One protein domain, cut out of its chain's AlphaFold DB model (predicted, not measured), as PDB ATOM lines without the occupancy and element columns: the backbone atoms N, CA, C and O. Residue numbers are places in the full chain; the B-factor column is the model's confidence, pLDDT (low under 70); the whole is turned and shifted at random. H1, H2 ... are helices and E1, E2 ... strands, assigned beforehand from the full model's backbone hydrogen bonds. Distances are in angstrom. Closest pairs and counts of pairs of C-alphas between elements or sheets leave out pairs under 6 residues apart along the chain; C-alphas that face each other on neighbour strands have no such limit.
ATOM      1  N   SER A   6     -30.735 -34.574  22.808       92.25
ATOM      2  CA  SER A   6     -30.737 -34.895  21.379       92.25
ATOM      3  C   SER A   6     -32.140 -34.751  20.788       92.25
ATOM      4  O   SER A   6     -33.122 -34.912  21.522       92.25
ATOM      5  N   PRO A   7     -32.251 -34.470  19.478       94.19
ATOM      6  CA  PRO A   7     -33.539 -34.432  18.804       94.19
ATOM      7  C   PRO A   7     -34.163 -35.830  18.748       94.19
ATOM      8  O   PRO A   7     -33.497 -36.819  18.436       94.19
ATOM      9  N   VAL A   8     -35.457 -35.900  19.034       96.31
ATOM     10  CA  VAL A   8     -36.300 -37.079  18.840       96.31
ATOM     11  C   VAL A   8     -37.605 -36.654  18.176       96.31
ATOM     12  O   VAL A   8     -38.100 -35.555  18.424       96.31
ATOM     13  N   VAL A   9     -38.176 -37.517  17.344       96.00
ATOM     14  CA  VAL A   9     -39.495 -37.302  16.738       96.00
ATOM     15  C   VAL A   9     -40.561 -37.957  17.602       96.00
ATOM     16  O   VAL A   9     -40.369 -39.062  18.112       96.00
ATOM     17  N   ILE A  10     -41.682 -37.271  17.772       94.12
ATOM     18  CA  ILE A  10     -42.858 -37.741  18.502       94.12
ATOM     19  C   ILE A  10     -44.133 -37.308  17.773       94.12
ATOM     20  O   ILE A  10     -44.097 -36.419  16.919       94.12
ATOM     21  N   SER A  11     -45.271 -37.884  18.152       90.75
ATOM     22  CA  SER A  11     -46.577 -37.336  17.777       90.75
ATOM     23  C   SER A  11     -46.951 -36.201  18.736       90.75
ATOM     24  O   SER A  11     -46.818 -36.346  19.955       90.75
ATOM     25  N   SER A  12     -47.448 -35.076  18.214       84.38
ATOM     26  CA  SER A  12     -47.889 -33.928  19.025       84.38
ATOM     27  C   SER A  12     -48.975 -34.293  20.052       84.38
ATOM     28  O   SER A  12     -48.990 -33.749  21.163       84.38
ATOM     29  N   SER A  13     -49.804 -35.295  19.740       81.75
ATOM     30  CA  SER A  13     -50.820 -35.866  20.637       81.75
ATOM     31  C   SER A  13     -50.252 -36.461  21.936       81.75
ATOM     32  O   SER A  13     -50.961 -36.565  22.937       81.75
ATOM     33  N   GLN A  14     -48.965 -36.829  21.962       79.75
ATOM     34  CA  GLN A  14     -48.328 -37.478  23.114       79.75
ATOM     35  C   GLN A  14     -47.891 -36.492  24.211       79.75
ATOM     36  O   GLN A  14     -47.616 -36.921  25.333       79.75
ATOM     37  N   ILE A  15     -47.804 -35.189  23.907       73.94
ATOM     38  CA  ILE A  15     -47.453 -34.137  24.882       73.94
ATOM     39  C   ILE A  15     -48.693 -33.374  25.348       73.94
ATOM     40  O   ILE A  15     -48.814 -33.047  26.527       73.94
ATOM     41  N   HIS A  16     -49.628 -33.088  24.442       64.44
ATOM     42  CA  HIS A  16     -50.788 -32.262  24.747       64.44
ATOM     43  C   HIS A  16     -52.075 -33.085  24.725       64.44
ATOM     44  O   HIS A  16     -52.622 -33.365  23.665       64.44
ATOM     45  N   SER A  17     -52.653 -33.346  25.902       53.41
ATOM     46  CA  SER A  17     -54.010 -33.912  26.023       53.41
ATOM     47  C   SER A  17     -55.112 -33.023  25.419       53.41
ATOM     48  O   SER A  17     -56.251 -33.458  25.287       53.41
ATOM     49  N   LYS A  18     -54.777 -31.772  25.070       43.44
ATOM     50  CA  LYS A  18     -55.674 -30.757  24.501       43.44
ATOM     51  C   LYS A  18     -55.474 -30.515  23.000       43.44
ATOM     52  O   LYS A  18     -56.116 -29.615  22.464       43.44
ATOM     53  N   PHE A  19     -54.579 -31.246  22.330       43.56
ATOM     54  CA  PHE A  19     -54.428 -31.095  20.883       43.56
ATOM     55  C   PHE A  19     -55.606 -31.749  20.159       43.56
ATOM     56  O   PHE A  19     -56.053 -32.836  20.523       43.56
ATOM     57  N   ASN A  20     -56.148 -31.041  19.170       42.94
ATOM     58  CA  ASN A  20     -57.286 -31.502  18.389       42.94
ATOM     59  C   ASN A  20     -56.837 -32.707  17.533       42.94
ATOM     60  O   ASN A  20     -55.918 -32.535  16.730       42.94
ATOM     61  N   PRO A  21     -57.452 -33.900  17.662       48.62
ATOM     62  CA  PRO A  21     -57.036 -35.108  16.935       48.62
ATOM     63  C   PRO A  21     -57.170 -34.996  15.407       48.62
ATOM     64  O   PRO A  21     -56.725 -35.875  14.678       48.62
ATOM     65  N   SER A  22     -57.779 -33.922  14.892       50.03
ATOM     66  CA  SER A  22     -57.817 -33.620  13.458       50.03
ATOM     67  C   SER A  22     -56.508 -33.037  12.904       50.03
ATOM     68  O   SER A  22     -56.387 -32.896  11.690       50.03
ATOM     69  N   THR A  23     -55.540 -32.698  13.763       52.56
ATOM     70  CA  THR A  23     -54.212 -32.181  13.392       52.56
ATOM     71  C   THR A  23     -53.109 -32.909  14.163       52.56
ATOM     72  O   THR A  23     -52.247 -32.268  14.770       52.56
ATOM     73  N   ASP A  24     -53.156 -34.241  14.197       60.78
ATOM     74  CA  ASP A  24     -52.000 -35.032  14.621       60.78
ATOM     75  C   ASP A  24     -50.848 -34.727  13.656       60.78
ATOM     76  O   ASP A  24     -50.945 -34.961  12.454       60.78
ATOM     77  N   SER A  25     -49.784 -34.129  14.184       76.44
ATOM     78  CA  SER A  25     -48.593 -33.768  13.423       76.44
ATOM     79  C   SER A  25     -47.350 -34.270  14.137       76.44
ATOM     80  O   SER A  25     -47.266 -34.289  15.371       76.44
ATOM     81  N   GLU A  26     -46.369 -34.704  13.361       86.38
ATOM     82  CA  GLU A  26     -45.065 -35.086  13.871       86.38
ATOM     83  C   GLU A  26     -44.303 -33.834  14.303       86.38
ATOM     84  O   GLU A  26     -44.243 -32.827  13.595       86.38
ATOM     85  N   THR A  27     -43.697 -33.887  15.485       90.50
ATOM     86  CA  THR A  27     -42.875 -32.793  16.002       90.50
ATOM     87  C   THR A  27     -41.525 -33.310  16.472       90.50
ATOM     88  O   THR A  27     -41.404 -34.419  16.998       90.50
ATOM     89  N   VAL A  28     -40.496 -32.489  16.271       92.81
ATOM     90  CA  VAL A  28     -39.153 -32.733  16.791       92.81
ATOM     91  C   VAL A  28     -39.045 -32.083  18.163       92.81
ATOM     92  O   VAL A  28     -39.286 -30.889  18.319       92.81
ATOM     93  N   GLN A  29     -38.646 -32.871  19.151       92.88
ATOM     94  CA  GLN A  29     -38.408 -32.423  20.517       92.88
ATOM     95  C   GLN A  29     -36.969 -32.697  20.920       92.88
ATOM     96  O   GLN A  29     -36.364 -33.682  20.505       92.88
ATOM     97  N   VAL A  30     -36.420 -31.836  21.770       93.44
ATOM     98  CA  VAL A  30     -35.085 -32.024  22.334       93.44
ATOM     99  C   VAL A  30     -35.236 -32.651  23.715       93.44
ATOM    100  O   VAL A  30     -35.784 -32.036  24.625       93.44
ATOM    101  N   MET A  31     -34.759 -33.884  23.876       94.06
ATOM    102  CA  MET A  31     -34.924 -34.659  25.109       94.06
ATOM    103  C   MET A  31     -33.584 -35.160  25.637       94.06
ATOM    104  O   MET A  31     -32.658 -35.424  24.872       94.06
ATOM    105  N   ARG A  32     -33.481 -35.337  26.955       92.81
ATOM    106  CA  ARG A  32     -32.304 -35.927  27.601       92.81
ATOM    107  C   ARG A  32     -32.211 -37.420  27.266       92.81
ATOM    108  O   ARG A  32     -33.135 -38.172  27.569       92.81
ATOM    109  N   TRP A  33     -31.075 -37.884  26.752       93.62
ATOM    110  CA  TRP A  33     -30.818 -39.313  26.587       93.62
ATOM    111  C   TRP A  33     -30.458 -39.979  27.923       93.62
ATOM    112  O   TRP A  33     -29.534 -39.574  28.633       93.62
ATOM    113  N   GLY A  34     -31.228 -41.003  28.285       92.75
ATOM    114  CA  GLY A  34     -31.272 -41.623  29.604       92.75
ATOM    115  C   GLY A  34     -32.578 -41.249  30.300       92.75
ATOM    116  O   GLY A  34     -32.756 -40.128  30.774       92.75
ATOM    117  N   LEU A  35     -33.514 -42.185  30.322       93.12
ATOM    118  CA  LEU A  35     -34.862 -41.945  30.810       93.12
ATOM    119  C   LEU A  35     -34.892 -41.782  32.328       93.12
ATOM    120  O   LEU A  35     -34.389 -42.626  33.068       93.12
ATOM    121  N   ILE A  36     -35.548 -40.733  32.803       91.62
ATOM    122  CA  ILE A  36     -35.842 -40.544  34.218       91.62
ATOM    123  C   ILE A  36     -37.336 -40.797  34.407       91.62
ATOM    124  O   ILE A  36     -38.152 -40.093  33.804       91.62
ATOM    125  N   PRO A  37     -37.720 -41.829  35.178       90.62
ATOM    126  CA  PRO A  37     -39.125 -42.146  35.381       90.62
ATOM    127  C   PRO A  37     -39.877 -40.957  35.987       90.62
ATOM    128  O   PRO A  37     -39.337 -40.241  36.830       90.62
ATOM    129  N   SER A  38     -41.124 -40.770  35.565       88.06
ATOM    130  CA  SER A  38     -42.003 -39.660  35.963       88.06
ATOM    131  C   SER A  38     -42.145 -39.524  37.486       88.06
ATOM    132  O   SER A  38     -42.169 -38.418  38.009       88.06
ATOM    133  N   PHE A  39     -42.152 -40.655  38.195       86.81
ATOM    134  CA  PHE A  39     -42.299 -40.755  39.650       86.81
ATOM    135  C   PHE A  39     -41.007 -40.518  40.455       86.81
ATOM    136  O   PHE A  39     -41.027 -40.645  41.679       86.81
ATOM    137  N   VAL A  40     -39.865 -40.236  39.815       87.19
ATOM    138  CA  VAL A  40     -38.615 -39.950  40.537       87.19
ATOM    139  C   VAL A  40     -38.629 -38.499  41.042       87.19
ATOM    140  O   VAL A  40     -38.641 -37.582  40.219       87.19
ATOM    141  N   PRO A  41     -38.572 -38.262  42.369       82.75
ATOM    142  CA  PRO A  41     -38.487 -36.908  42.913       82.75
ATOM    143  C   PRO A  41     -37.120 -36.293  42.601       82.75
ATOM    144  O   PRO A  41     -36.130 -37.013  42.473       82.75
ATOM    145  N   ASN A  42     -37.020 -34.967  42.512       83.00
ATOM    146  CA  ASN A  42     -35.752 -34.276  42.228       83.00
ATOM    147  C   ASN A  42     -35.038 -34.818  40.968       83.00
ATOM    148  O   ASN A  42     -33.815 -34.978  40.948       83.00
ATOM    149  N   ALA A  43     -35.807 -35.136  39.919       80.31
ATOM    150  CA  ALA A  43     -35.337 -35.825  38.717       80.31
ATOM    151  C   ALA A  43     -34.091 -35.181  38.083       80.31
ATOM    152  O   ALA A  43     -33.171 -35.903  37.714       80.31
ATOM    153  N   LEU A  44     -34.005 -33.850  38.008       76.25
ATOM    154  CA  LEU A  44     -32.856 -33.130  37.449       76.25
ATOM    155  C   LEU A  44     -31.570 -33.297  38.275       76.25
ATOM    156  O   LEU A  44     -30.482 -33.416  37.715       76.25
ATOM    157  N   GLU A  45     -31.676 -33.341  39.600       79.94
ATOM    158  CA  GLU A  45     -30.526 -33.588  40.475       79.94
ATOM    159  C   GLU A  45     -30.062 -35.045  40.326       79.94
ATOM    160  O   GLU A  45     -28.879 -35.337  40.119       79.94
ATOM    161  N   GLN A  46     -31.027 -35.968  40.306       76.06
ATOM    162  CA  GLN A  46     -30.777 -37.398  40.134       76.06
ATOM    163  C   GLN A  46     -30.377 -37.786  38.707       76.06
ATOM    164  O   GLN A  46     -29.778 -38.842  38.514       76.06
ATOM    165  N   ALA A  47     -30.605 -36.918  37.720       71.00
ATOM    166  CA  ALA A  47     -30.159 -37.078  36.340       71.00
ATOM    167  C   ALA A  47     -28.638 -37.232  36.222       71.00
ATOM    168  O   ALA A  47     -28.146 -37.732  35.210       71.00
ATOM    169  N   SER A  48     -27.902 -36.781  37.238       67.56
ATOM    170  CA  SER A  48     -26.446 -36.904  37.338       67.56
ATOM    171  C   SER A  48     -25.979 -38.172  38.032       67.56
ATOM    172  O   SER A  48     -24.795 -38.506  38.010       67.56
ATOM    173  N   SER A  49     -26.907 -38.893  38.650       65.12
ATOM    174  CA  SER A  49     -26.622 -40.122  39.355       65.12
ATOM    175  C   SER A  49     -26.604 -41.296  38.379       65.12
ATOM    176  O   SER A  49     -27.589 -41.568  37.697       65.12
ATOM    177  N   TYR A  50     -25.519 -42.074  38.381       56.34
ATOM    178  CA  TYR A  50     -25.422 -43.356  37.665       56.34
ATOM    179  C   TYR A  50     -26.438 -44.417  38.138       56.34
ATOM    180  O   TYR A  50     -26.476 -45.519  37.595       56.34
ATOM    181  N   LYS A  51     -27.273 -44.105  39.142       62.19
ATOM    182  CA  LYS A  51     -28.301 -44.997  39.701       62.19
ATOM    183  C   LYS A  51     -29.353 -45.441  38.678       62.19
ATOM    184  O   LYS A  51     -29.994 -46.466  38.893       62.19
ATOM    185  N   PHE A  52     -29.494 -44.730  37.560       64.06
ATOM    186  CA  PHE A  52     -30.428 -45.073  36.491       64.06
ATOM    187  C   PHE A  52     -29.672 -45.230  35.164       64.06
ATOM    188  O   PHE A  52     -29.505 -44.281  34.403       64.06
ATOM    189  N   ALA A  53     -29.188 -46.444  34.877       73.81
ATOM    190  CA  ALA A  53     -28.599 -46.809  33.582       73.81
ATOM    191  C   ALA A  53     -29.697 -47.008  32.519       73.81
ATOM    192  O   ALA A  53     -29.917 -48.101  32.004       73.81
ATOM    193  N   THR A  54     -30.438 -45.941  32.239       90.50
ATOM    194  CA  THR A  54     -31.680 -45.944  31.457       90.50
ATOM    195  C   THR A  54     -31.500 -45.327  30.071       90.50
ATOM    196  O   THR A  54     -32.460 -44.848  29.472       90.50
ATOM    197  N   SER A  55     -30.287 -45.315  29.520       92.75
ATOM    198  CA  SER A  55     -30.064 -44.931  28.117       92.75
ATOM    199  C   SER A  55     -30.725 -45.909  27.143       92.75
ATOM    200  O   SER A  55     -31.202 -45.491  26.088       92.75
ATOM    201  N   ASN A  56     -30.817 -47.184  27.535       96.00
ATOM    202  CA  ASN A  56     -31.359 -48.271  26.728       96.00
ATOM    203  C   ASN A  56     -32.501 -48.997  27.456       96.00
ATOM    204  O   ASN A  56     -32.381 -49.311  28.638       96.00
ATOM    205  N   ALA A  57     -33.569 -49.327  26.732       96.88
ATOM    206  CA  ALA A  57     -34.667 -50.184  27.180       96.88
ATOM    207  C   ALA A  57     -34.634 -51.496  26.383       96.88
ATOM    208  O   ALA A  57     -34.546 -51.472  25.160       96.88
ATOM    209  N   ARG A  58     -34.671 -52.663  27.033       97.50
ATOM    210  CA  ARG A  58     -34.684 -53.943  26.303       97.50
ATOM    211  C   ARG A  58     -36.113 -54.269  25.880       97.50
ATOM    212  O   ARG A  58     -36.995 -54.316  26.731       97.50
ATOM    213  N   ALA A  59     -36.333 -54.515  24.591       97.69
ATOM    214  CA  ALA A  59     -37.647 -54.859  24.052       97.69
ATOM    215  C   ALA A  59     -38.254 -56.090  24.750       97.69
ATOM    216  O   ALA A  59     -39.457 -56.136  24.984       97.69
ATOM    217  N   GLU A  60     -37.417 -57.053  25.138       96.56
ATOM    218  CA  GLU A  60     -37.824 -58.323  25.740       96.56
ATOM    219  C   GLU A  60     -38.494 -58.165  27.109       96.56
ATOM    220  O   GLU A  60     -39.370 -58.953  27.440       96.56
ATOM    221  N   ASN A  61     -38.112 -57.151  27.894       95.69
ATOM    222  CA  ASN A  61     -38.646 -56.919  29.240       95.69
ATOM    223  C   ASN A  61     -39.219 -55.507  29.422       95.69
ATOM    224  O   ASN A  61     -39.359 -55.022  30.548       95.69
ATOM    225  N   ILE A  62     -39.574 -54.840  28.320       96.00
ATOM    226  CA  ILE A  62     -40.060 -53.454  28.334       96.00
ATOM    227  C   ILE A  62     -41.339 -53.291  29.170       96.00
ATOM    228  O   ILE A  62     -41.564 -52.243  29.763       96.00
ATOM    229  N   LEU A  63     -42.152 -54.346  29.272       96.56
ATOM    230  CA  LEU A  63     -43.365 -54.368  30.089       96.56
ATOM    231  C   LEU A  63     -43.110 -54.763  31.558       96.56
ATOM    232  O   LEU A  63     -43.915 -54.467  32.435       96.56
ATOM    233  N   GLU A  64     -41.988 -55.404  31.860       95.94
ATOM    234  CA  GLU A  64     -41.663 -55.841  33.226       95.94
ATOM    235  C   GLU A  64     -41.033 -54.714  34.053       95.94
ATOM    236  O   GLU A  64     -41.041 -54.739  35.283       95.94
ATOM    237  N   ARG A  65     -40.461 -53.711  33.380       94.75
ATOM    238  CA  ARG A  65     -39.805 -52.567  34.016       94.75
ATOM    239  C   ARG A  65     -40.821 -51.444  34.246       94.75
ATOM    240  O   ARG A  65     -41.296 -50.882  33.258       94.75
ATOM    241  N   PRO A  66     -41.100 -51.035  35.504       93.56
ATOM    242  CA  PRO A  66     -42.101 -50.005  35.801       93.56
ATOM    243  C   PRO A  66     -41.902 -48.710  35.010       93.56
ATOM    244  O   PRO A  66     -42.857 -48.176  34.457       93.56
ATOM    245  N   SER A  67     -40.649 -48.264  34.878       93.06
ATOM    246  CA  SER A  67     -40.275 -47.056  34.138       93.06
ATOM    247  C   SER A  67     -40.722 -47.074  32.676       93.06
ATOM    248  O   SER A  67     -41.180 -46.061  32.162       93.06
ATOM    249  N   TYR A  68     -40.584 -48.214  31.995       95.50
ATOM    250  CA  TYR A  68     -40.916 -48.335  30.575       95.50
ATOM    251  C   TYR A  68     -42.382 -48.720  30.372       95.50
ATOM    252  O   TYR A  68     -43.021 -48.212  29.456       95.50
ATOM    253  N   MET A  69     -42.939 -49.544  31.264       95.12
ATOM    254  CA  MET A  69     -44.368 -49.856  31.289       95.12
ATOM    255  C   MET A  69     -45.218 -48.583  31.427       95.12
ATOM    256  O   MET A  69     -46.214 -48.453  30.719       95.12
ATOM    257  N   ASP A  70     -44.815 -47.636  32.282       93.38
ATOM    258  CA  ASP A  70     -45.453 -46.315  32.396       93.38
ATOM    259  C   ASP A  70     -45.496 -45.595  31.040       93.38
ATOM    260  O   ASP A  70     -46.560 -45.209  30.554       93.38
ATOM    261  N   CYS A  71     -44.351 -45.527  30.355       94.56
ATOM    262  CA  CYS A  71     -44.242 -44.891  29.044       94.56
ATOM    263  C   CYS A  71     -45.174 -45.542  28.012       94.56
ATOM    264  O   CYS A  71     -45.890 -44.840  27.299       94.56
ATOM    265  N   ILE A  72     -45.212 -46.878  27.953       94.75
ATOM    266  CA  ILE A  72     -46.077 -47.610  27.018       94.75
ATOM    267  C   ILE A  72     -47.560 -47.374  27.323       94.75
ATOM    268  O   ILE A  72     -48.327 -47.097  26.400       94.75
ATOM    269  N   LYS A  73     -47.969 -47.416  28.599       92.00
ATOM    270  CA  LYS A  73     -49.357 -47.139  29.016       92.00
ATOM    271  C   LYS A  73     -49.808 -45.732  28.629       92.00
ATOM    272  O   LYS A  73     -50.938 -45.555  28.181       92.00
ATOM    273  N   HIS A  74     -48.913 -44.757  28.750       90.75
ATOM    274  CA  HIS A  74     -49.164 -43.364  28.385       90.75
ATOM    275  C   HIS A  74     -48.869 -43.046  26.912       90.75
ATOM    276  O   HIS A  74     -48.893 -41.881  26.528       90.75
ATOM    277  N   ARG A  75     -48.607 -44.063  26.075       92.12
ATOM    278  CA  ARG A  75     -48.301 -43.920  24.639       92.12
ATOM    279  C   ARG A  75     -47.106 -43.001  24.355       92.12
ATOM    280  O   ARG A  75     -47.025 -42.414  23.285       92.12
ATOM    281  N   ARG A  76     -46.158 -42.900  25.288       94.00
ATOM    282  CA  ARG A  76     -44.959 -42.060  25.185       94.00
ATOM    283  C   ARG A  76     -43.850 -42.787  24.429       94.00
ATOM    284  O   ARG A  76     -42.908 -43.332  25.012       94.00
ATOM    285  N   ARG A  77     -44.000 -42.824  23.108       96.38
ATOM    286  CA  ARG A  77     -43.056 -43.430  22.163       96.38
ATOM    287  C   ARG A  77     -42.430 -42.345  21.304       96.38
ATOM    288  O   ARG A  77     -43.134 -41.465  20.831       96.38
ATOM    289  N   CYS A  78     -41.128 -42.422  21.097       97.44
ATOM    290  CA  CYS A  78     -40.386 -41.476  20.274       97.44
ATOM    291  C   CYS A  78     -39.514 -42.213  19.260       97.44
ATOM    292  O   CYS A  78     -39.304 -43.423  19.368       97.44
ATOM    293  N   VAL A  79     -38.967 -41.469  18.309       98.25
ATOM    294  CA  VAL A  79     -37.942 -41.937  17.379       98.25
ATOM    295  C   VAL A  79     -36.678 -41.126  17.597       98.25
ATOM    296  O   VAL A  79     -36.661 -39.917  17.383       98.25
ATOM    297  N   ALA A  80     -35.623 -41.791  18.059       97.75
ATOM    298  CA  ALA A  80     -34.308 -41.185  18.195       97.75
ATOM    299  C   ALA A  80     -33.623 -41.119  16.828       97.75
ATOM    300  O   ALA A  80     -33.672 -42.085  16.065       97.75
ATOM    301  N   ILE A  81     -32.989 -39.983  16.535       96.12
ATOM    302  CA  ILE A  81     -32.315 -39.725  15.260       96.12
ATOM    303  C   ILE A  81     -30.807 -39.685  15.494       96.12
ATOM    304  O   ILE A  81     -30.337 -39.009  16.410       96.12
ATOM    305  N   ALA A  82     -30.046 -40.374  14.646       95.44
ATOM    306  CA  ALA A  82     -28.588 -40.300  14.618       95.44
ATOM    307  C   ALA A  82     -28.054 -40.534  13.196       95.44
ATOM    308  O   ALA A  82     -28.755 -41.078  12.355       95.44
ATOM    309  N   GLN A  83     -26.796 -40.180  12.925       95.19
ATOM    310  CA  GLN A  83     -26.101 -40.640  11.707       95.19
ATOM    311  C   GLN A  83     -25.642 -42.109  11.827       95.19
ATOM    312  O   GLN A  83     -25.378 -42.785  10.836       95.19
ATOM    313  N   MET A 110     -30.190 -42.637  10.610       96.44
ATOM    314  CA  MET A 110     -30.679 -43.770  11.372       96.44
ATOM    315  C   MET A 110     -31.806 -43.321  12.305       96.44
ATOM    316  O   MET A 110     -31.618 -42.457  13.165       96.44
ATOM    317  N   PHE A 111     -32.960 -43.967  12.169       97.75
ATOM    318  CA  PHE A 111     -34.127 -43.770  13.022       97.75
ATOM    319  C   PHE A 111     -34.286 -44.976  13.945       97.75
ATOM    320  O   PHE A 111     -34.380 -46.109  13.475       97.75
ATOM    321  N   MET A 112     -34.312 -44.752  15.257       98.50
ATOM    322  CA  MET A 112     -34.358 -45.817  16.263       98.50
ATOM    323  C   MET A 112     -35.589 -45.683  17.154       98.50
ATOM    324  O   MET A 112     -35.899 -44.593  17.638       98.50
ATOM    325  N   ALA A 113     -36.268 -46.796  17.420       98.50
ATOM    326  CA  ALA A 113     -37.414 -46.822  18.315       98.50
ATOM    327  C   ALA A 113     -36.991 -46.419  19.730       98.50
ATOM    328  O   ALA A 113     -36.006 -46.923  20.271       98.50
ATOM    329  N   GLY A 114     -37.753 -45.525  20.350       98.25
ATOM    330  CA  GLY A 114     -37.537 -45.063  21.711       98.25
ATOM    331  C   GLY A 114     -38.831 -44.951  22.508       98.25
ATOM    332  O   GLY A 114     -39.940 -44.951  21.966       98.25
ATOM    333  N   VAL A 115     -38.672 -44.839  23.822       97.56
ATOM    334  CA  VAL A 115     -39.727 -44.461  24.771       97.56
ATOM    335  C   VAL A 115     -39.267 -43.262  25.571       97.56
ATOM    336  O   VAL A 115     -38.075 -43.136  25.856       97.56
ATOM    337  N   PHE A 116     -40.202 -42.403  25.958       96.56
ATOM    338  CA  PHE A 116     -39.882 -41.207  26.724       96.56
ATOM    339  C   PHE A 116     -40.749 -41.057  27.969       96.56
ATOM    340  O   PHE A 116     -41.864 -41.561  28.059       96.56
ATOM    341  N   SER A 117     -40.209 -40.334  28.936       93.94
ATOM    342  CA  SER A 117     -40.859 -39.964  30.181       93.94
ATOM    343  C   SER A 117     -40.875 -38.446  30.293       93.94
ATOM    344  O   SER A 117     -39.926 -37.768  29.881       93.94
ATOM    345  N   VAL A 118     -41.959 -37.932  30.865       91.12
ATOM    346  CA  VAL A 118     -42.141 -36.515  31.165       91.12
ATOM    347  C   VAL A 118     -42.251 -36.383  32.675       91.12
ATOM    348  O   VAL A 118     -43.123 -37.001  33.288       91.12
ATOM    349  N   ASN A 119     -41.362 -35.590  33.263       86.69
ATOM    350  CA  ASN A 119     -41.532 -35.078  34.614       86.69
ATOM    351  C   ASN A 119     -42.094 -33.654  34.495       86.69
ATOM    352  O   ASN A 119     -41.372 -32.731  34.116       86.69
ATOM    353  N   GLU A 120     -43.395 -33.506  34.745       81.19
ATOM    354  CA  GLU A 120     -44.117 -32.242  34.547       81.19
ATOM    355  C   GLU A 120     -43.687 -31.171  35.557       81.19
ATOM    356  O   GLU A 120     -43.473 -30.026  35.167       81.19
ATOM    357  N   GLU A 121     -43.457 -31.552  36.818       82.00
ATOM    358  CA  GLU A 121     -43.017 -30.639  37.886       82.00
ATOM    359  C   GLU A 121     -41.709 -29.918  37.536       82.00
ATOM    360  O   GLU A 121     -41.520 -28.754  37.878       82.00
ATOM    361  N   GLN A 122     -40.809 -30.606  36.831       80.12
ATOM    362  CA  GLN A 122     -39.498 -30.083  36.448       80.12
ATOM    363  C   GLN A 122     -39.379 -29.765  34.956       80.12
ATOM    364  O   GLN A 122     -38.296 -29.404  34.500       80.12
ATOM    365  N   THR A 123     -40.467 -29.911  34.187       84.56
ATOM    366  CA  THR A 123     -40.482 -29.741  32.720       84.56
ATOM    367  C   THR A 123     -39.337 -30.514  32.041       84.56
ATOM    368  O   THR A 123     -38.665 -30.027  31.131       84.56
ATOM    369  N   LEU A 124     -39.068 -31.735  32.516       87.19
ATOM    370  CA  LEU A 124     -37.955 -32.552  32.041       87.19
ATOM    371  C   LEU A 124     -38.458 -33.684  31.150       87.19
ATOM    372  O   LEU A 124     -39.155 -34.595  31.599       87.19
ATOM    373  N   PHE A 125     -38.013 -33.652  29.898       92.69
ATOM    374  CA  PHE A 125     -38.230 -34.709  28.920       92.69
ATOM    375  C   PHE A 125     -36.976 -35.563  28.803       92.69
ATOM    376  O   PHE A 125     -35.865 -35.055  28.613       92.69
ATOM    377  N   SER A 126     -37.145 -36.876  28.915       94.06
ATOM    378  CA  SER A 126     -36.038 -37.824  28.846       94.06
ATOM    379  C   SER A 126     -36.452 -39.116  28.167       94.06
ATOM    380  O   SER A 126     -37.603 -39.528  28.282       94.06
ATOM    381  N   TYR A 127     -35.529 -39.767  27.465       96.81
ATOM    382  CA  TYR A 127     -35.854 -40.930  26.644       96.81
ATOM    383  C   TYR A 127     -34.822 -42.056  26.750       96.81
ATOM    384  O   TYR A 127     -33.665 -41.846  27.121       96.81
ATOM    385  N   SER A 128     -35.264 -43.265  26.405       97.44
ATOM    386  CA  SER A 128     -34.427 -44.448  26.199       97.44
ATOM    387  C   SER A 128     -34.547 -44.920  24.758       97.44
ATOM    388  O   SER A 128     -35.648 -44.952  24.210       97.44
ATOM    389  N   VAL A 129     -33.438 -45.377  24.180       98.38
ATOM    390  CA  VAL A 129     -33.448 -46.131  22.920       98.38
ATOM    391  C   VAL A 129     -33.852 -47.574  23.215       98.38
ATOM    392  O   VAL A 129     -33.352 -48.191  24.158       98.38
ATOM    393  N   ILE A 130     -34.770 -48.135  22.435       98.62
ATOM    394  CA  ILE A 130     -35.153 -49.541  22.547       98.62
ATOM    395  C   ILE A 130     -34.098 -50.395  21.850       98.62
ATOM    396  O   ILE A 130     -33.719 -50.153  20.707       98.62
ATOM    397  N   THR A 131     -33.647 -51.436  22.541       98.44
ATOM    398  CA  THR A 131     -32.672 -52.410  22.051       98.44
ATOM    399  C   THR A 131     -33.288 -53.798  21.977       98.44
ATOM    400  O   THR A 131     -34.194 -54.131  22.742       98.44
ATOM    401  N   THR A 132     -32.736 -54.639  21.113       98.31
ATOM    402  CA  THR A 132     -33.087 -56.055  20.950       98.31
ATOM    403  C   THR A 132     -31.816 -56.890  20.771       98.31
ATOM    404  O   THR A 132     -30.710 -56.343  20.747       98.31
ATOM    405  N   GLY A 133     -31.947 -58.216  20.710       98.12
ATOM    406  CA  GLY A 133     -30.833 -59.095  20.344       98.12
ATOM    407  C   GLY A 133     -30.308 -58.757  18.948       98.12
ATOM    408  O   GLY A 133     -31.108 -58.568  18.030       98.12
ATOM    409  N   ALA A 134     -28.986 -58.666  18.801       97.69
ATOM    410  CA  ALA A 134     -28.344 -58.330  17.536       97.69
ATOM    411  C   ALA A 134     -28.612 -59.384  16.452       97.69
ATOM    412  O   ALA A 134     -28.708 -60.581  16.732       97.69
ATOM    413  N   VAL A 135     -28.712 -58.929  15.202       96.44
ATOM    414  CA  VAL A 135     -28.872 -59.776  14.012       96.44
ATOM    415  C   VAL A 135     -27.763 -59.490  12.997       96.44
ATOM    416  O   VAL A 135     -27.102 -58.455  13.069       96.44
ATOM    417  N   ASN A 136     -27.567 -60.399  12.037       95.12
ATOM    418  CA  ASN A 136     -26.604 -60.257  10.938       95.12
ATOM    419  C   ASN A 136     -25.179 -59.912  11.427       95.12
ATOM    420  O   ASN A 136     -24.711 -60.437  12.438       95.12
ATOM    421  N   GLU A 137     -24.481 -59.026  10.712       93.25
ATOM    422  CA  GLU A 137     -23.114 -58.589  11.016       93.25
ATOM    423  C   GLU A 137     -22.987 -57.923  12.391       93.25
ATOM    424  O   GLU A 137     -21.936 -58.021  13.027       93.25
ATOM    425  N   MET A 138     -24.066 -57.324  12.906       96.94
ATOM    426  CA  MET A 138     -24.054 -56.697  14.226       96.94
ATOM    427  C   MET A 138     -23.776 -57.717  15.339       96.94
ATOM    428  O   MET A 138     -23.054 -57.405  16.283       96.94
ATOM    429  N   ALA A 139     -24.238 -58.965  15.186       96.44
ATOM    430  CA  ALA A 139     -23.983 -60.044  16.145       96.44
ATOM    431  C   ALA A 139     -22.494 -60.432  16.252       96.44
ATOM    432  O   ALA A 139     -22.082 -61.047  17.235       96.44
ATOM    433  N   LYS A 140     -21.664 -60.065  15.262       94.88
ATOM    434  CA  LYS A 140     -20.200 -60.248  15.309       94.88
ATOM    435  C   LYS A 140     -19.496 -59.146  16.109       94.88
ATOM    436  O   LYS A 140     -18.342 -59.335  16.507       94.88
ATOM    437  N   VAL A 141     -20.165 -58.009  16.312       96.06
ATOM    438  CA  VAL A 141     -19.668 -56.849  17.066       96.06
ATOM    439  C   VAL A 141     -20.126 -56.926  18.521       96.06
ATOM    440  O   VAL A 141     -19.289 -56.838  19.418       96.06
ATOM    441  N   HIS A 142     -21.429 -57.119  18.753       97.06
ATOM    442  CA  HIS A 142     -22.043 -57.128  20.083       97.06
ATOM    443  C   HIS A 142     -23.361 -57.929  20.095       97.06
ATOM    444  O   HIS A 142     -23.969 -58.158  19.054       97.06
ATOM    445  N   ASP A 143     -23.831 -58.355  21.270       97.31
ATOM    446  CA  ASP A 143     -25.040 -59.186  21.424       97.31
ATOM    447  C   ASP A 143     -26.355 -58.386  21.342       97.31
ATOM    448  O   ASP A 143     -27.445 -58.957  21.227       97.31
ATOM    449  N   ARG A 144     -26.265 -57.054  21.392       97.56
ATOM    450  CA  ARG A 144     -27.395 -56.117  21.358       97.56
ATOM    451  C   ARG A 144     -27.256 -55.105  20.236       97.56
ATOM    452  O   ARG A 144     -26.152 -54.707  19.887       97.56
ATOM    453  N   MET A 145     -28.398 -54.645  19.740       98.12
ATOM    454  CA  MET A 145     -28.490 -53.543  18.785       98.12
ATOM    455  C   MET A 145     -29.751 -52.703  19.035       98.12
ATOM    456  O   MET A 145     -30.707 -53.221  19.631       98.12
ATOM    457  N   PRO A 146     -29.788 -51.430  18.611       98.31
ATOM    458  CA  PRO A 146     -31.018 -50.646  18.625       98.31
ATOM    459  C   PRO A 146     -32.066 -51.236  17.673       98.31
ATOM    460  O   PRO A 146     -31.738 -51.853  16.659       98.31
ATOM    461  N   VAL A 147     -33.344 -51.028  17.987       98.44
ATOM    462  CA  VAL A 147     -34.440 -51.298  17.049       98.44
ATOM    463  C   VAL A 147     -34.475 -50.152  16.036       98.44
ATOM    464  O   VAL A 147     -35.036 -49.095  16.313       98.44
ATOM    465  N   ILE A 148     -33.813 -50.348  14.898       98.19
ATOM    466  CA  ILE A 148     -33.742 -49.401  13.778       98.19
ATOM    467  C   ILE A 148     -34.962 -49.591  12.866       98.19
ATOM    468  O   ILE A 148     -35.342 -50.723  12.564       98.19
ATOM    469  N   PHE A 149     -35.570 -48.496  12.416       97.56
ATOM    470  CA  PHE A 149     -36.650 -48.536  11.433       97.56
ATOM    471  C   PHE A 149     -36.087 -48.702  10.023       97.56
ATOM    472  O   PHE A 149     -35.176 -47.977   9.626       97.56
ATOM    473  N   ARG A 150     -36.642 -49.661   9.277       92.44
ATOM    474  CA  ARG A 150     -36.341 -49.850   7.854       92.44
ATOM    475  C   ARG A 150     -37.193 -48.926   6.990       92.44
ATOM    476  O   ARG A 150     -36.668 -48.256   6.108       92.44
ATOM    477  N   ASP A 151     -38.495 -48.941   7.250       92.56
ATOM    478  CA  ASP A 151     -39.506 -48.334   6.394       92.56
ATOM    479  C   ASP A 151     -40.028 -47.044   7.058       92.56
ATOM    480  O   ASP A 151     -40.290 -47.056   8.269       92.56
ATOM    481  N   PRO A 152     -40.196 -45.928   6.321       91.06
ATOM    482  CA  PRO A 152     -40.766 -44.697   6.868       91.06
ATOM    483  C   PRO A 152     -42.139 -44.901   7.516       91.06
ATOM    484  O   PRO A 152     -42.432 -44.303   8.545       91.06
ATOM    485  N   GLU A 153     -42.967 -45.789   6.974       94.06
ATOM    486  CA  GLU A 153     -44.294 -46.109   7.504       94.06
ATOM    487  C   GLU A 153     -44.216 -46.647   8.937       94.06
ATOM    488  O   GLU A 153     -45.062 -46.319   9.771       94.06
ATOM    489  N   ASP A 154     -43.163 -47.409   9.258       95.81
ATOM    490  CA  ASP A 154     -42.992 -47.958  10.598       95.81
ATOM    491  C   ASP A 154     -42.673 -46.875  11.639       95.81
ATOM    492  O   ASP A 154     -43.018 -47.044  12.813       95.81
ATOM    493  N   ILE A 155     -42.010 -45.787  11.219       94.50
ATOM    494  CA  ILE A 155     -41.699 -44.618  12.056       94.50
ATOM    495  C   ILE A 155     -43.006 -43.956  12.488       94.50
ATOM    496  O   ILE A 155     -43.206 -43.714  13.681       94.50
ATOM    497  N   PHE A 156     -43.901 -43.699  11.528       91.75
ATOM    498  CA  PHE A 156     -45.187 -43.051  11.781       91.75
ATOM    499  C   PHE A 156     -46.100 -43.938  12.626       91.75
ATOM    500  O   PHE A 156     -46.613 -43.489  13.649       91.75
ATOM    501  N   GLU A 157     -46.227 -45.219  12.281       93.31
ATOM    502  CA  GLU A 157     -47.032 -46.178  13.046       93.31
ATOM    503  C   GLU A 157     -46.502 -46.357  14.482       93.31
ATOM    504  O   GLU A 157     -47.274 -46.516  15.430       93.31
ATOM    505  N   TRP A 158     -45.183 -46.264  14.691       95.94
ATOM    506  CA  TRP A 158     -44.600 -46.345  16.031       95.94
ATOM    507  C   TRP A 158     -45.034 -45.193  16.942       95.94
ATOM    508  O   TRP A 158     -45.334 -45.421  18.116       95.94
ATOM    509  N   ILE A 159     -45.058 -43.959  16.443       93.06
ATOM    510  CA  ILE A 159     -45.420 -42.777  17.245       93.06
ATOM    511  C   ILE A 159     -46.920 -42.475  17.220       93.06
ATOM    512  O   ILE A 159     -47.402 -41.731  18.074       93.06
ATOM    513  N   ALA A 160     -47.663 -43.080  16.295       88.31
ATOM    514  CA  ALA A 160     -49.091 -42.879  16.154       88.31
ATOM    515  C   ALA A 160     -49.878 -43.331  17.406       88.31
ATOM    516  O   ALA A 160     -49.482 -44.260  18.132       88.31
ATOM    517  N   PRO A 161     -51.013 -42.672  17.706       81.69
ATOM    518  CA  PRO A 161     -51.803 -42.947  18.905       81.69
ATOM    519  C   PRO A 161     -52.605 -44.255  18.821       81.69
ATOM    520  O   PRO A 161     -53.077 -44.737  19.858       81.69
ATOM    521  N   ASN A 162     -52.762 -44.827  17.623       81.69
ATOM    522  CA  ASN A 162     -53.474 -46.079  17.344       81.69
ATOM    523  C   ASN A 162     -52.820 -47.296  18.025       81.69
ATOM    524  O   ASN A 162     -53.532 -48.191  18.493       81.69
ATOM    525  N   LEU A 163     -51.492 -47.297  18.192       82.00
ATOM    526  CA  LEU A 163     -50.765 -48.302  18.967       82.00
ATOM    527  C   LEU A 163     -50.987 -48.080  20.480       82.00
ATOM    528  O   LEU A 163     -50.144 -47.556  21.209       82.00
ATOM    529  N   CYS A 164     -52.180 -48.428  20.959       76.56
ATOM    530  CA  CYS A 164     -52.680 -48.096  22.302       76.56
ATOM    531  C   CYS A 164     -52.525 -49.226  23.340       76.56
ATOM    532  O   CYS A 164     -52.557 -48.993  24.546       76.56
ATOM    533  N   SER A 165     -52.366 -50.448  22.846       89.44
ATOM    534  CA  SER A 165     -52.089 -51.713  23.522       89.44
ATOM    535  C   SER A 165     -50.692 -51.955  24.103       89.44
ATOM    536  O   SER A 165     -49.798 -52.072  23.271       89.44
ATOM    537  N   PRO A 166     -50.418 -52.198  25.407       93.25
ATOM    538  CA  PRO A 166     -49.107 -52.743  25.792       93.25
ATOM    539  C   PRO A 166     -48.753 -54.037  25.039       93.25
ATOM    540  O   PRO A 166     -47.623 -54.223  24.588       93.25
ATOM    541  N   ILE A 167     -49.748 -54.905  24.823       93.44
ATOM    542  CA  ILE A 167     -49.585 -56.159  24.077       93.44
ATOM    543  C   ILE A 167     -49.358 -55.881  22.585       93.44
ATOM    544  O   ILE A 167     -48.489 -56.511  21.980       93.44
ATOM    545  N   SER A 168     -50.105 -54.947  21.980       93.56
ATOM    546  CA  SER A 168     -49.900 -54.602  20.568       93.56
ATOM    547  C   SER A 168     -48.532 -53.959  20.341       93.56
ATOM    548  O   SER A 168     -47.882 -54.288  19.356       93.56
ATOM    549  N   THR A 169     -48.043 -53.130  21.272       94.38
ATOM    550  CA  THR A 169     -46.685 -52.567  21.224       94.38
ATOM    551  C   THR A 169     -45.623 -53.665  21.225       94.38
ATOM    552  O   THR A 169     -44.718 -53.625  20.398       94.38
ATOM    553  N   VAL A 170     -45.729 -54.673  22.099       95.31
ATOM    554  CA  VAL A 170     -44.753 -55.779  22.118       95.31
ATOM    555  C   VAL A 170     -44.783 -56.576  20.815       95.31
ATOM    556  O   VAL A 170     -43.724 -56.855  20.258       95.31
ATOM    557  N   ARG A 171     -45.972 -56.896  20.290       95.62
ATOM    558  CA  ARG A 171     -46.102 -57.570  18.985       95.62
ATOM    559  C   ARG A 171     -45.485 -56.745  17.859       95.62
ATOM    560  O   ARG A 171     -44.794 -57.285  17.003       95.62
ATOM    561  N   TYR A 172     -45.685 -55.432  17.886       96.44
ATOM    562  CA  TYR A 172     -45.101 -54.531  16.903       96.44
ATOM    563  C   TYR A 172     -43.565 -54.517  16.980       96.44
ATOM    564  O   TYR A 172     -42.899 -54.693  15.964       96.44
ATOM    565  N   LEU A 173     -42.985 -54.438  18.184       96.69
ATOM    566  CA  LEU A 173     -41.533 -54.551  18.385       96.69
ATOM    567  C   LEU A 173     -40.967 -55.897  17.899       96.69
ATOM    568  O   LEU A 173     -39.857 -55.941  17.372       96.69
ATOM    569  N   GLN A 174     -41.718 -56.993  18.053       95.69
ATOM    570  CA  GLN A 174     -41.339 -58.302  17.510       95.69
ATOM    571  C   GLN A 174     -41.316 -58.292  15.976       95.69
ATOM    572  O   GLN A 174     -40.357 -58.786  15.388       95.69
ATOM    573  N   ASN A 175     -42.305 -57.670  15.329       96.06
ATOM    574  CA  ASN A 175     -42.321 -57.515  13.871       96.06
ATOM    575  C   ASN A 175     -41.149 -56.653  13.377       96.06
ATOM    576  O   ASN A 175     -40.469 -57.030  12.423       96.06
ATOM    577  N   LEU A 176     -40.855 -55.538  14.058       96.69
ATOM    578  CA  LEU A 176     -39.700 -54.694  13.731       96.69
ATOM    579  C   LEU A 176     -38.385 -55.469  13.839       96.69
ATOM    580  O   LEU A 176     -37.523 -55.334  12.975       96.69
ATOM    581  N   LYS A 177     -38.236 -56.334  14.853       95.69
ATOM    582  CA  LYS A 177     -37.053 -57.196  14.997       95.69
ATOM    583  C   LYS A 177     -36.835 -58.091  13.774       95.69
ATOM    584  O   LYS A 177     -35.693 -58.282  13.367       95.69
ATOM    585  N   GLU A 178     -37.897 -58.628  13.184       95.56
ATOM    586  CA  GLU A 178     -37.781 -59.433  11.965       95.56
ATOM    587  C   GLU A 178     -37.342 -58.580  10.767       95.56
ATOM    588  O   GLU A 178     -36.462 -58.996  10.012       95.56
ATOM    589  N   LYS A 179     -37.850 -57.346  10.654       96.44
ATOM    590  CA  LYS A 179     -37.402 -56.387   9.633       96.44
ATOM    591  C   LYS A 179     -35.927 -55.993   9.785       96.44
ATOM    592  O   LYS A 179     -35.267 -55.791   8.768       96.44
ATOM    593  N   LEU A 180     -35.356 -55.971  10.997       96.50
ATOM    594  CA  LEU A 180     -33.923 -55.667  11.196       96.50
ATOM    595  C   LEU A 180     -32.994 -56.578  10.389       96.50
ATOM    596  O   LEU A 180     -31.938 -56.133   9.949       96.50
ATOM    597  N   LYS A 181     -33.389 -57.835  10.148       95.56
ATOM    598  CA  LYS A 181     -32.596 -58.798   9.361       95.56
ATOM    599  C   LYS A 181     -32.400 -58.366   7.909       95.56
ATOM    600  O   LYS A 181     -31.552 -58.916   7.216       95.56
ATOM    601  N   THR A 182     -33.191 -57.407   7.452       95.88
ATOM    602  CA  THR A 182     -33.187 -56.913   6.077       95.88
ATOM    603  C   THR A 182     -32.566 -55.526   5.936       95.88
ATOM    604  O   THR A 182     -32.466 -55.022   4.822       95.88
TER     605      THR A 182
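This is residues 6 to 83 and 110 to 182 of the 258 residues of the protein "Abasic site processing protein HMCES" of Hymenolepis diminuta (UniProt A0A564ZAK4). A small closed barrel of five strands, E1, E2, E6, E5 and E4 round the ring, makes the core, and helices H2, H4 and H5 pack on its outside. Beyond its pairing with E2, long E6 takes the short strands E3 and E7, one on each side, while H1 and H3 lie farthest from the core. The 151 printed residues hold five named helices and seven named strands, in the order E1 E2 H1 E3 H2 E4 E5 E6 H3 E7 H4 H5; the class is mixed, helices and strands, and so is the sheet, with parallel and antiparallel pairs. The whole is compact, with a radius of gyration of the C-alphas of 14.9 A and spans of 43 by 41 by 30 A.

Start at E6, residues 124 to 133, antiparallel in a hairpin with E5, residues 110 to 119, which bends by 60 degrees at residue 113; N 117 and O 126 are 2.8 A apart. Go round the ring: E5 is antiparallel to E4, residues 77 to 82 (N 80 to O 112, 2.8 A), and E4 to E1, residues 6 to 11 (N 9 to O 79, 2.8 A). E1 forms a hairpin with E2, residues 26 to 33 (N 8 to O 29, 2.8 A), and E2, parallel to E6, closes the ring (N 32 to O 125, 2.9 A). Beside E6 find parallel E3, residues 56 to 58 (N 57 to O 129, 2.8 A), on one side and antiparallel E7, residues 144 to 146 (N 132 to O 145, 2.9 A), on the other. Outside the barrel, H2, residues 66 to 73, is on it at a height over the sheet of 8.3 A; its closest C-alpha pair with E5 is Cys 71 and Ser 117, 6.1 A. H4, residues 152 to 159, is on it at 7.7 A, with C-alphas 77 and 159 the closest to E4, 5.5 A. H5, residues 166 to 180, is on it at 7.9 A, over E6, and with residues 166 to 169 alone touches H2, about perpendicular at 86 degrees; the closest C-alphas are those of Ile 72 and Pro 166, 6.1 A. H1, residues 43 to 46, and H3, residues 136 to 140, are only just not on the barrel, each with 4 pairs of C-alphas within 10 A. In H4 and H5 every O i to N i+4 pair is within hydrogen-bond range; H2 has 3 of 4, H3 0 of 1 but 2 of 2 O i to N i+3 pairs, and H1 is too short for an i+4 pair.

Find C-alpha 6 at (-30.737, -34.895, 21.379), where E1 begins. E6 runs 29.9 A from C-alpha 124 to C-alpha 133 at (-30.833, -59.095, 20.344), E5 27.1 A and E2 19.6 A. H5, 21.3 A long, ends at C-alpha 180, (-33.923, -55.667, 11.196).

Look for the two C-alphas farthest apart at Lys 18 and Lys 140, 47.0 A. Residues 84 to 109 are cut out, and C-alphas 83 and 110 are 5.6 A apart. The link from E1 to E2 is long, 14 residues. The model's pLDDT is under 70 at residues 16 to 24 and 48 to 52.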